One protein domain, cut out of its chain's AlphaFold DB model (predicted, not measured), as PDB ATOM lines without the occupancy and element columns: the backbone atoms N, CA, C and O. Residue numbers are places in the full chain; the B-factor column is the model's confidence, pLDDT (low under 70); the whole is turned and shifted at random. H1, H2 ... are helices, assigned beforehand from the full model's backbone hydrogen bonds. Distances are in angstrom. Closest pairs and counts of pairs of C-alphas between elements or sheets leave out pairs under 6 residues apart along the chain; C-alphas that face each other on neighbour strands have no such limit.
ATOM      1  N   LEU A   8      76.260  36.797 195.926       91.88
ATOM      2  CA  LEU A   8      75.212  36.292 195.037       91.88
ATOM      3  C   LEU A   8      74.411  37.420 194.376       91.88
ATOM      4  O   LEU A   8      74.148  37.350 193.182       91.88
ATOM      5  N   ALA A   9      74.085  38.478 195.124       91.94
ATOM      6  CA  ALA A   9      73.381  39.636 194.576       91.94
ATOM      7  C   ALA A   9      74.242  40.372 193.538       91.94
ATOM      8  O   ALA A   9      73.735  40.801 192.509       91.94
ATOM      9  N   ILE A  10      75.558  40.452 193.772       92.25
ATOM     10  CA  ILE A  10      76.502  41.022 192.801       92.25
ATOM     11  C   ILE A  10      76.505  40.198 191.509       92.25
ATOM     12  O   ILE A  10      76.498  40.777 190.431       92.25
ATOM     13  N   TRP A  11      76.493  38.865 191.601       93.81
ATOM     14  CA  TRP A  11      76.420  37.993 190.427       93.81
ATOM     15  C   TRP A  11      75.113  38.145 189.651       93.81
ATOM     16  O   TRP A  11      75.153  38.238 188.427       93.81
ATOM     17  N   GLU A  12      73.972  38.196 190.342       92.38
ATOM     18  CA  GLU A  12      72.674  38.419 189.699       92.38
ATOM     19  C   GLU A  12      72.640  39.763 188.966       92.38
ATOM     20  O   GLU A  12      72.366  39.796 187.767       92.38
ATOM     21  N   GLU A  13      73.002  40.854 189.647       92.81
ATOM     22  CA  GLU A  13      73.047  42.189 189.044       92.81
ATOM     23  C   GLU A  13      74.059  42.258 187.891       92.81
ATOM     24  O   GLU A  13      73.771  42.852 186.852       92.81
ATOM     25  N   PHE A  14      75.233  41.635 188.041       93.69
ATOM     26  CA  PHE A  14      76.267  41.617 187.008       93.69
ATOM     27  C   PHE A  14      75.772  40.947 185.720       93.69
ATOM     28  O   PHE A  14      75.856  41.537 184.641       93.69
ATOM     29  N   LEU A  15      75.228  39.735 185.836       93.44
ATOM     30  CA  LEU A  15      74.770  38.948 184.690       93.44
ATOM     31  C   LEU A  15      73.516  39.549 184.039       93.44
ATOM     32  O   LEU A  15      73.342  39.451 182.823       93.44
ATOM     33  N   GLU A  16      72.652  40.193 184.825       91.88
ATOM     34  CA  GLU A  16      71.437  40.825 184.313       91.88
ATOM     35  C   GLU A  16      71.730  42.153 183.601       91.88
ATOM     36  O   GLU A  16      71.226  42.383 182.496       91.88
ATOM     37  N   LEU A  17      72.553  43.013 184.210       94.06
ATOM     38  CA  LEU A  17      72.757  44.392 183.758       94.06
ATOM     39  C   LEU A  17      73.933  44.551 182.789       94.06
ATOM     40  O   LEU A  17      73.900  45.445 181.944       94.06
ATOM     41  N   TYR A  18      74.962  43.702 182.873       93.94
ATOM     42  CA  TYR A  18      76.225  43.881 182.145       93.94
ATOM     43  C   TYR A  18      76.493  42.759 181.136       93.94
ATOM     44  O   TYR A  18      77.608  42.254 181.015       93.94
ATOM     45  N   LYS A  19      75.476  42.402 180.347       91.06
ATOM     46  CA  LYS A  19      75.565  41.348 179.317       91.06
ATOM     47  C   LYS A  19      76.687  41.587 178.304       91.06
ATOM     48  O   LYS A  19      77.364  40.645 177.908       91.06
ATOM     49  N   ASP A  20      76.943  42.841 177.938       93.31
ATOM     50  CA  ASP A  20      78.048  43.183 177.034       93.31
ATOM     51  C   ASP A  20      79.415  42.843 177.641       93.31
ATOM     52  O   ASP A  20      80.306  42.379 176.932       93.31
ATOM     53  N   ALA A  21      79.583  43.022 178.955       93.31
ATOM     54  CA  ALA A  21      80.814  42.652 179.644       93.31
ATOM     55  C   ALA A  21      81.009  41.129 179.652       93.31
ATOM     56  O   ALA A  21      82.118  40.665 179.393       93.31
ATOM     57  N   VAL A  22      79.932  40.365 179.867       91.44
ATOM     58  CA  VAL A  22      79.938  38.894 179.771       91.44
ATOM     59  C   VAL A  22      80.349  38.444 178.366       91.44
ATOM     60  O   VAL A  22      81.242  37.614 178.226       91.44
ATOM     61  N   LEU A  23      79.778  39.040 177.314       91.50
ATOM     62  CA  LEU A  23      80.130  38.726 175.921       91.50
ATOM     63  C   LEU A  23      81.580  39.095 175.574       91.50
ATOM     64  O   LEU A  23      82.239  38.405 174.792       91.50
ATOM     65  N   ILE A  24      82.087  40.205 176.114       94.06
ATOM     66  CA  ILE A  24      83.489  40.601 175.937       94.06
ATOM     67  C   ILE A  24      84.414  39.589 176.613       94.06
ATOM     68  O   ILE A  24      85.428  39.219 176.022       94.06
ATOM     69  N   ASP A  25      84.078  39.149 177.823       91.62
ATOM     70  CA  ASP A  25      84.899  38.198 178.564       91.62
ATOM     71  C   ASP A  25      84.831  36.788 177.967       91.62
ATOM     72  O   ASP A  25      85.853  36.122 177.859       91.62
ATOM     73  N   GLN A  26      83.680  36.373 177.433       88.19
ATOM     74  CA  GLN A  26      83.546  35.144 176.645       88.19
ATOM     75  C   GLN A  26      84.523  35.106 175.463       88.19
ATOM     76  O   GLN A  26      85.190  34.101 175.233       88.19
ATOM     77  N   LYS A  27      84.675  36.220 174.729       90.31
ATOM     78  CA  LYS A  27      85.666  36.336 173.638       90.31
ATOM     79  C   LYS A  27      87.118  36.259 174.120       90.31
ATOM     80  O   LYS A  27      88.023  36.151 173.298       90.31
ATOM     81  N   ARG A  28      87.334  36.366 175.429       87.81
ATOM     82  CA  ARG A  28      88.619  36.232 176.118       87.81
ATOM     83  C   ARG A  28      88.670  34.961 176.962       87.81
ATOM     84  O   ARG A  28      89.410  34.930 177.936       87.81
ATOM     85  N   GLU A  29      87.874  33.951 176.616       84.88
ATOM     86  CA  GLU A  29      87.876  32.650 177.296       84.88
ATOM     87  C   GLU A  29      87.520  32.757 178.793       84.88
ATOM     88  O   GLU A  29      88.016  32.002 179.621       84.88
ATOM     89  N   TYR A  30      86.652  33.711 179.147       88.62
ATOM     90  CA  TYR A  30      86.102  33.915 180.493       88.62
ATOM     91  C   TYR A  30      87.121  34.234 181.600       88.62
ATOM     92  O   TYR A  30      86.826  34.055 182.782       88.62
ATOM     93  N   ILE A  31      88.312  34.742 181.262       86.19
ATOM     94  CA  ILE A  31      89.401  34.993 182.227       86.19
ATOM     95  C   ILE A  31      88.938  35.781 183.469       86.19
ATOM     96  O   ILE A  31      89.312  35.439 184.602       86.19
ATOM     97  N   TYR A  32      88.145  36.843 183.293       89.88
ATOM     98  CA  TYR A  32      87.741  37.693 184.416       89.88
ATOM     99  C   TYR A  32      86.616  37.067 185.238       89.88
ATOM    100  O   TYR A  32      86.692  37.060 186.468       89.88
ATOM    101  N   MET A  33      85.601  36.503 184.587       91.88
ATOM    102  CA  MET A  33      84.489  35.817 185.239       91.88
ATOM    103  C   MET A  33      84.965  34.579 185.997       91.88
ATOM    104  O   MET A  33      84.547  34.381 187.133       91.88
ATOM    105  N   THR A  34      85.904  33.811 185.443       87.75
ATOM    106  CA  THR A  34      86.573  32.699 186.131       87.75
ATOM    107  C   THR A  34      87.281  33.181 187.396       87.75
ATOM    108  O   THR A  34      87.137  32.583 188.462       87.75
ATOM    109  N   SER A  35      88.005  34.300 187.319       86.50
ATOM    110  CA  SER A  35      88.690  34.877 188.483       86.50
ATOM    111  C   SER A  35      87.706  35.369 189.554       86.50
ATOM    112  O   SER A  35      87.930  35.171 190.751       86.50
ATOM    113  N   LEU A  36      86.592  35.981 189.141       90.25
ATOM    114  CA  LEU A  36      85.530  36.414 190.049       90.25
ATOM    115  C   LEU A  36      84.822  35.220 190.703       90.25
ATOM    116  O   LEU A  36      84.479  35.280 191.887       90.25
ATOM    117  N   LEU A  37      84.607  34.139 189.951       89.69
ATOM    118  CA  LEU A  37      83.931  32.930 190.422       89.69
ATOM    119  C   LEU A  37      84.781  32.229 191.479       89.69
ATOM    120  O   LEU A  37      84.291  31.984 192.578       89.69
ATOM    121  N   TRP A  38      86.084  32.093 191.225       85.69
ATOM    122  CA  TRP A  38      87.063  31.602 192.195       85.69
ATOM    123  C   TRP A  38      87.046  32.392 193.508       85.69
ATOM    124  O   TRP A  38      86.941  31.827 194.600       85.69
ATOM    125  N   TYR A  39      87.098  33.723 193.416       87.81
ATOM    126  CA  TYR A  39      87.012  34.579 194.597       87.81
ATOM    127  C   TYR A  39      85.689  34.372 195.343       87.81
ATOM    128  O   TYR A  39      85.669  34.326 196.573       87.81
ATOM    129  N   THR A  40      84.585  34.231 194.609       90.12
ATOM    130  CA  THR A  40      83.252  34.077 195.191       90.12
ATOM    131  C   THR A  40      83.105  32.755 195.929       90.12
ATOM    132  O   THR A  40      82.687  32.768 197.084       90.12
ATOM    133  N   GLU A  41      83.484  31.634 195.314       85.56
ATOM    134  CA  GLU A  41      83.376  30.296 195.909       85.56
ATOM    135  C   GLU A  41      84.105  30.195 197.252       85.56
ATOM    136  O   GLU A  41      83.580  29.605 198.195       85.56
ATOM    137  N   ASN A  42      85.267  30.848 197.371       84.19
ATOM    138  CA  ASN A  42      86.062  30.915 198.601       84.19
ATOM    139  C   ASN A  42      85.461  31.832 199.688       84.19
ATOM    140  O   ASN A  42      85.942  31.856 200.824       84.19
ATOM    141  N   LYS A  43      84.437  32.626 199.357       86.19
ATOM    142  CA  LYS A  43      83.794  33.597 200.260       86.19
ATOM    143  C   LYS A  43      82.382  33.211 200.677       86.19
ATOM    144  O   LYS A  43      81.853  33.840 201.594       86.19
ATOM    145  N   VAL A  44      81.782  32.212 200.036       86.44
ATOM    146  CA  VAL A  44      80.402  31.800 200.295       86.44
ATOM    147  C   VAL A  44      80.330  30.376 200.853       86.44
ATOM    148  O   VAL A  44      81.216  29.551 200.646       86.44
ATOM    149  N   SER A  45      79.271  30.072 201.602       88.88
ATOM    150  CA  SER A  45      79.028  28.726 202.132       88.88
ATOM    151  C   SER A  45      78.651  27.727 201.027       88.88
ATOM    152  O   SER A  45      78.185  28.120 199.963       88.88
ATOM    153  N   LYS A  46      78.734  26.414 201.290       82.19
ATOM    154  CA  LYS A  46      78.314  25.370 200.324       82.19
ATOM    155  C   LYS A  46      76.879  25.545 199.809       82.19
ATOM    156  O   LYS A  46      76.600  25.307 198.640       82.19
ATOM    157  N   ASN A  47      75.961  25.971 200.677       86.25
ATOM    158  CA  ASN A  47      74.579  26.242 200.277       86.25
ATOM    159  C   ASN A  47      74.489  27.438 199.315       86.25
ATOM    160  O   ASN A  47      73.670  27.456 198.405       86.25
ATOM    161  N   GLU A  48      75.330  28.448 199.516       88.44
ATOM    162  CA  GLU A  48      75.408  29.611 198.635       88.44
ATOM    163  C   GLU A  48      76.145  29.303 197.327       88.44
ATOM    164  O   GLU A  48      75.761  29.854 196.305       88.44
ATOM    165  N   GLN A  49      77.115  28.384 197.321       88.00
ATOM    166  CA  GLN A  49      77.730  27.871 196.087       88.00
ATOM    167  C   GLN A  49      76.674  27.219 195.183       88.00
ATOM    168  O   GLN A  49      76.563  27.576 194.017       88.00
ATOM    169  N   SER A  50      75.792  26.377 195.736       87.06
ATOM    170  CA  SER A  50      74.692  25.793 194.949       87.06
ATOM    171  C   SER A  50      73.711  26.847 194.410       87.06
ATOM    172  O   SER A  50      73.143  26.689 193.330       87.06
ATOM    173  N   LYS A  51      73.510  27.960 195.128       91.19
ATOM    174  CA  LYS A  51      72.722  29.093 194.612       91.19
ATOM    175  C   LYS A  51      73.458  29.847 193.509       91.19
ATOM    176  O   LYS A  51      72.821  30.272 192.553       91.19
ATOM    177  N   LEU A  52      74.773  30.001 193.624       91.00
ATOM    178  CA  LEU A  52      75.608  30.608 192.591       91.00
ATOM    179  C   LEU A  52      75.550  29.806 191.286       91.00
ATOM    180  O   LEU A  52      75.342  30.395 190.231       91.00
ATOM    181  N   GLU A  53      75.622  28.476 191.362       88.19
ATOM    182  CA  GLU A  53      75.431  27.587 190.206       88.19
ATOM    183  C   GLU A  53      74.070  27.818 189.530       88.19
ATOM    184  O   GLU A  53      73.990  27.925 188.307       88.19
ATOM    185  N   GLN A  54      72.996  27.965 190.314       90.38
ATOM    186  CA  GLN A  54      71.659  28.262 189.784       90.38
ATOM    187  C   GLN A  54      71.587  29.642 189.117       90.38
ATOM    188  O   GLN A  54      70.936  29.787 188.082       90.38
ATOM    189  N   ILE A  55      72.259  30.651 189.682       92.12
ATOM    190  CA  ILE A  55      72.341  31.999 189.103       92.12
ATOM    191  C   ILE A  55      73.066  31.956 187.754       92.12
ATOM    192  O   ILE A  55      72.580  32.539 186.783       92.12
ATOM    193  N   LEU A  56      74.189  31.237 187.671       91.19
ATOM    194  CA  LEU A  56      74.936  31.054 186.427       91.19
ATOM    195  C   LEU A  56      74.088  30.311 185.386       91.19
ATOM    196  O   LEU A  56      73.911  30.816 184.282       91.19
ATOM    197  N   ALA A  57      73.474  29.184 185.756       89.00
ATOM    198  CA  ALA A  57      72.640  28.380 184.858       89.00
ATOM    199  C   ALA A  57      71.377  29.107 184.359       89.00
ATOM    200  O   ALA A  57      70.854  28.784 183.294       89.00
ATOM    201  N   LYS A  58      70.863  30.081 185.121       91.00
ATOM    202  CA  LYS A  58      69.720  30.911 184.713       91.00
ATOM    203  C   LYS A  58      70.100  31.945 183.649       91.00
ATOM    204  O   LYS A  58      69.252  32.306 182.835       91.00
ATOM    205  N   ASN A  59      71.321  32.472 183.706       89.06
ATOM    206  CA  ASN A  59      71.732  33.625 182.904       89.06
ATOM    207  C   ASN A  59      72.666  33.273 181.741       89.06
ATOM    208  O   ASN A  59      72.787  34.069 180.813       89.06
ATOM    209  N   LEU A  60      73.310  32.109 181.790       88.81
ATOM    210  CA  LEU A  60      74.236  31.615 180.777       88.81
ATOM    211  C   LEU A  60      73.655  30.389 180.073       88.81
ATOM    212  O   LEU A  60      72.820  29.669 180.628       88.81
ATOM    213  N   SER A  61      74.118  30.122 178.852       87.56
ATOM    214  CA  SER A  61      73.862  28.837 178.208       87.56
ATOM    215  C   SER A  61      74.497  27.705 179.025       87.56
ATOM    216  O   SER A  61      75.441  27.904 179.794       87.56
ATOM    217  N   LYS A  62      73.997  26.481 178.833       81.06
ATOM    218  CA  LYS A  62      74.575  25.296 179.470       81.06
ATOM    219  C   LYS A  62      76.066  25.149 179.141       81.06
ATOM    220  O   LYS A  62      76.855  24.883 180.038       81.06
ATOM    221  N   GLU A  63      76.446  25.369 177.884       82.69
ATOM    222  CA  GLU A  63      77.835  25.251 177.426       82.69
ATOM    223  C   GLU A  63      78.726  26.345 178.028       82.69
ATOM    224  O   GLU A  63      79.871  26.087 178.394       82.69
ATOM    225  N   GLU A  64      78.201  27.562 178.183       84.38
ATOM    226  CA  GLU A  64      78.925  28.688 178.784       84.38
ATOM    227  C   GLU A  64      79.161  28.461 180.281       84.38
ATOM    228  O   GLU A  64      80.275  28.649 180.775       84.38
ATOM    229  N   ALA A  65      78.133  27.997 180.996       80.38
ATOM    230  CA  ALA A  65      78.241  27.645 182.407       80.38
ATOM    231  C   ALA A  65      79.219  26.475 182.622       80.38
ATOM    232  O   ALA A  65      80.069  26.542 183.510       80.38
ATOM    233  N   GLU A  66      79.144  25.428 181.794       78.44
ATOM    234  CA  GLU A  66      80.077  24.296 181.836       78.44
ATOM    235  C   GLU A  66      81.516  24.735 181.539       78.44
ATOM    236  O   GLU A  66      82.425  24.341 182.263       78.44
ATOM    237  N   THR A  67      81.731  25.611 180.554       80.88
ATOM    238  CA  THR A  67      83.065  26.149 180.226       80.88
ATOM    239  C   THR A  67      83.668  26.917 181.403       80.88
ATOM    240  O   THR A  67      84.832  26.705 181.746       80.88
ATOM    241  N   LEU A  68      82.876  27.763 182.067       79.00
ATOM    242  CA  LEU A  68      83.300  28.504 183.258       79.00
ATOM    243  C   LEU A  68      83.690  27.568 184.411       79.00
ATOM    244  O   LEU A  68      84.712  27.795 185.056       79.00
ATOM    245  N   MET A  69      82.916  26.504 184.645       72.38
ATOM    246  CA  MET A  69      83.166  25.542 185.727       72.38
ATOM    247  C   MET A  69      84.339  24.589 185.436       72.38
ATOM    248  O   MET A  69      85.146  24.320 186.327       72.38
ATOM    249  N   VAL A  70      84.473  24.093 184.202       72.25
ATOM    250  CA  VAL A  70      85.568  23.191 183.793       72.25
ATOM    251  C   VAL A  70      86.908  23.916 183.822       72.25
ATOM    252  O   VAL A  70      87.855  23.409 184.421       72.25
ATOM    253  N   THR A  71      86.963  25.140 183.286       65.50
ATOM    254  CA  THR A  71      88.173  25.981 183.316       65.50
ATOM    255  C   THR A  71      88.672  26.193 184.746       65.50
ATOM    256  O   THR A  71      89.875  26.236 184.988       65.50
ATOM    257  N   ILE A  72      87.768  26.286 185.725       63.59
ATOM    258  CA  ILE A  72      88.134  26.419 187.140       63.59
ATOM    259  C   ILE A  72      88.750  25.129 187.678       63.59
ATOM    260  O   ILE A  72      89.812  25.178 188.296       63.59
ATOM    261  N   ALA A  73      88.114  23.981 187.441       67.75
ATOM    262  CA  ALA A  73      88.614  22.695 187.919       67.75
ATOM    263  C   ALA A  73      89.994  22.358 187.328       67.75
ATOM    264  O   ALA A  73      90.893  21.946 188.061       67.75
ATOM    265  N   GLU A  74      90.181  22.578 186.027       68.94
ATOM    266  CA  GLU A  74      91.463  22.373 185.345       68.94
ATOM    267  C   GLU A  74      92.531  23.349 185.850       68.94
ATOM    268  O   GLU A  74      93.638  22.930 186.190       68.94
ATOM    269  N   LYS A  75      92.183  24.631 186.028       64.38
ATOM    270  CA  LYS A  75      93.099  25.631 186.587       64.38
ATOM    271  C   LYS A  75      93.540  25.295 188.015       64.38
ATOM    272  O   LYS A  75      94.721  25.424 188.311       64.38
ATOM    273  N   TYR A  76      92.650  24.808 188.884       65.62
ATOM    274  CA  TYR A  76      93.023  24.345 190.230       65.62
ATOM    275  C   TYR A  76      93.969  23.138 190.196       65.62
ATOM    276  O   TYR A  76      94.865  23.026 191.035       65.62
ATOM    277  N   ILE A  77      93.773  22.219 189.245       75.12
ATOM    278  CA  ILE A  77      94.672  21.075 189.052       75.12
ATOM    279  C   ILE A  77      96.066  21.564 188.645       75.12
ATOM    280  O   ILE A  77      97.067  21.061 189.164       75.12
ATOM    281  N   ASP A  78      96.137  22.549 187.754       76.50
ATOM    282  CA  ASP A  78      97.400  23.114 187.283       76.50
ATOM    283  C   ASP A  78      98.100  23.966 188.352       76.50
ATOM    284  O   ASP A  78      99.303  23.796 188.565       76.50
ATOM    285  N   GLU A  79      97.366  24.811 189.083       72.62
ATOM    286  CA  GLU A  79      97.880  25.574 190.229       72.62
ATOM    287  C   GLU A  79      98.416  24.631 191.315       72.62
ATOM    288  O   GLU A  79      99.567  24.759 191.737       72.62
ATOM    289  N   GLY A  80      97.647  23.603 191.691       77.19
ATOM    290  CA  GLY A  80      98.084  22.605 192.667       77.19
ATOM    291  C   GLY A  80      99.313  21.812 192.209       77.19
ATOM    292  O   GLY A  80     100.180  21.471 193.019       77.19
ATOM    293  N   ARG A  81      99.442  21.541 190.902       87.00
ATOM    294  CA  ARG A  81     100.645  20.914 190.337       87.00
ATOM    295  C   ARG A  81     101.854  21.847 190.434       87.00
ATOM    296  O   ARG A  81     102.927  21.384 190.818       87.00
ATOM    297  N   ALA A  82     101.692  23.124 190.091       86.50
ATOM    298  CA  ALA A  82     102.763  24.115 190.143       86.50
ATOM    299  C   ALA A  82     103.278  24.319 191.577       86.50
ATOM    300  O   ALA A  82     104.482  24.208 191.815       86.50
ATOM    301  N   GLU A  83     102.372  24.506 192.541       87.38
ATOM    302  CA  GLU A  83     102.716  24.625 193.964       87.38
ATOM    303  C   GLU A  83     103.427  23.366 194.488       87.38
ATOM    304  O   GLU A  83     104.414  23.451 195.224       87.38
ATOM    305  N   GLY A  84     102.970  22.179 194.072       90.12
ATOM    306  CA  GLY A  84     103.597  20.912 194.443       90.12
ATOM    307  C   GLY A  84     105.048  20.786 193.962       90.12
ATOM    308  O   GLY A  84     105.903  20.298 194.707       90.12
ATOM    309  N   ILE A  85     105.343  21.252 192.744       93.69
ATOM    310  CA  ILE A  85     106.707  21.274 192.192       93.69
ATOM    311  C   ILE A  85     107.589  22.223 193.007       93.69
ATOM    312  O   ILE A  85     108.657  21.815 193.469       93.69
ATOM    313  N   GLU A  86     107.131  23.455 193.236       92.69
ATOM    314  CA  GLU A  86     107.889  24.466 193.980       92.69
ATOM    315  C   GLU A  86     108.224  23.990 195.402       92.69
ATOM    316  O   GLU A  86     109.374  24.065 195.851       92.69
ATOM    317  N   PHE A  87     107.239  23.410 196.095       91.19
ATOM    318  CA  PHE A  87     107.434  22.842 197.424       91.19
ATOM    319  C   PHE A  87     108.467  21.703 197.422       91.19
ATOM    320  O   PHE A  87     109.337  21.641 198.301       91.19
ATOM    321  N   GLY A  88     108.401  20.811 196.429       93.00
ATOM    322  CA  GLY A  88     109.351  19.712 196.262       93.00
ATOM    323  C   GLY A  88     110.787  20.200 196.061       93.00
ATOM    324  O   GLY A  88     111.704  19.722 196.735       93.00
ATOM    325  N   GLU A  89     110.986  21.197 195.199       94.69
ATOM    326  CA  GLU A  89     112.303  21.792 194.958       94.69
ATOM    327  C   GLU A  89     112.875  22.479 196.201       94.69
ATOM    328  O   GLU A  89     114.059  22.318 196.520       94.69
ATOM    329  N   ALA A  90     112.046  23.234 196.926       93.75
ATOM    330  CA  ALA A  90     112.453  23.904 198.155       93.75
ATOM    331  C   ALA A  90     112.895  22.892 199.224       93.75
ATOM    332  O   ALA A  90     113.931  23.077 199.877       93.75
ATOM    333  N   LYS A  91     112.152  21.789 199.370       94.06
ATOM    334  CA  LYS A  91     112.493  20.705 200.295       94.06
ATOM    335  C   LYS A  91     113.805  20.019 199.904       94.06
ATOM    336  O   LYS A  91     114.687  19.892 200.753       94.06
ATOM    337  N   ALA A  92     113.975  19.666 198.630       92.12
ATOM    338  CA  ALA A  92     115.200  19.046 198.128       92.12
ATOM    339  C   ALA A  92     116.437  19.940 198.340       92.12
ATOM    340  O   ALA A  92     117.477  19.469 198.798       92.12
ATOM    341  N   LYS A  93     116.323  21.252 198.080       94.31
ATOM    342  CA  LYS A  93     117.405  22.218 198.345       94.31
ATOM    343  C   LYS A  93     117.776  22.270 199.827       94.31
ATOM    344  O   LYS A  93     118.962  22.307 200.156       94.31
ATOM    345  N   LYS A  94     116.783  22.252 200.720       92.88
ATOM    346  CA  LYS A  94     117.001  22.260 202.173       92.88
ATOM    347  C   LYS A  94     117.697  20.985 202.654       92.88
ATOM    348  O   LYS A  94     118.639  21.070 203.436       92.88
ATOM    349  N   GLU A  95     117.265  19.822 202.175       91.94
ATOM    350  CA  GLU A  95     117.880  18.531 202.513       91.94
ATOM    351  C   GLU A  95     119.321  18.439 201.993       91.94
ATOM    352  O   GLU A  95     120.219  18.044 202.736       91.94
ATOM    353  N   LEU A  96     119.581  18.906 200.768       93.31
ATOM    354  CA  LEU A  96     120.933  18.963 200.210       93.31
ATOM    355  C   LEU A  96     121.858  19.895 201.008       93.31
ATOM    356  O   LEU A  96     123.039  19.595 201.167       93.31
ATOM    357  N   ALA A  97     121.343  21.025 201.499       89.31
ATOM    358  CA  ALA A  97     122.108  21.943 202.342       89.31
ATOM    359  C   ALA A  97     122.469  21.313 203.698       89.31
ATOM    360  O   ALA A  97     123.580  21.510 204.181       89.31
ATOM    361  N   LEU A  98     121.563  20.520 204.277       88.62
ATOM    362  CA  LEU A  98     121.794  19.793 205.530       88.62
ATOM    363  C   LEU A  98     122.814  18.655 205.381       88.62
ATOM    364  O   LEU A  98     123.536  18.380 206.328       88.62
ATOM    365  N   MET A  99     122.903  18.015 204.211       85.00
ATOM    366  CA  MET A  99     123.890  16.955 203.939       85.00
ATOM    367  C   MET A  99     125.312  17.472 203.674       85.00
ATOM    368  O   MET A  99     126.247  16.678 203.606       85.00
ATOM    369  N   LYS A 100     125.481  18.781 203.455       78.94
ATOM    370  CA  LYS A 100     126.781  19.420 203.185       78.94
ATOM    371  C   LYS A 100     127.409  20.078 204.425       78.94
ATOM    372  O   LYS A 100     128.460  20.701 204.284       78.94
TER     373      LYS A 100
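Overview. This is residues 8 to 100 of the 101 residues of the protein "Putative transposase" of Orientia chuto str. Dubai (UniProt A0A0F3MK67). A small compact head of short helices has one long helical arm, H5, running out of it. In the head H1 and H4 lie side by side, H3 makes the third corner of a triangle with them, and H2 lies across one end between H1 and H3; the first part of H5 crosses H3, and residues 77 to 100 stick out free. The printed part has 93 residues with five named helices, H1 to H5 in chain order, and no named strand: the class is all helix. The whole is only just loose, close to extended, with a radius of gyration of the C-alphas of 18.4 A, and spans 62 by 30 by 19 A, the arm making the length.

Arrangement. Begin at the longest helix, H5, residues 62 to 98. With residues 68 to 72 alone it touches H3, residues 31 to 41; look at the closest C-alphas, those of Thr 34 and Leu 68, 6.0 A apart. The lines of H3 and H5 are about perpendicular, at 78 degrees. H3 also touches H2, residues 19 to 26, about perpendicular at 77 degrees, with the C-alphas of Asp 25 and Tyr 32 closest at 6.5 A. H4, residues 46 to 59, is close to H5 but not clearly touching: the C-alphas of Ala 57 and Ala 65 come closest, at 6.2 A, and the two run opposite ways at a steep tilt of 45 degrees. H4 touches H1, residues 8 to 17, the same way at a shallow tilt of 7 degrees; the closest C-alphas are those of Leu 8 and Leu 52, 6.2 A apart. H1 and H3 are near each other, while H1 and H5 are apart. In H1, H2, H3, H4 and H5 every O i to N i+4 pair is within hydrogen-bond range.

Along the chain. Find C-alpha 62 at (74.575, 25.296, 179.470); from there H5 runs 54.2 A to C-alpha 98 at (121.794, 19.793, 205.530). Go back to C-alpha 8 at (75.212, 36.292, 195.037), where H1 begins its 14.1 A. H2 measures 10.5 A, H3 15.7 A and H4 20.4 A from first to last C-alpha.

Size, cuts and confidence. The two C-alphas farthest apart are those of Leu 17 and Lys 100, 62.6 A. Without the free stretch, the body of 69 residues spans 30 by 27 by 19 A. The printed part has no cut, and the four links between its helices are tight. The mean pLDDT of the printed part is 86.7; look at residues 71 to 76, in H5, for values under 70.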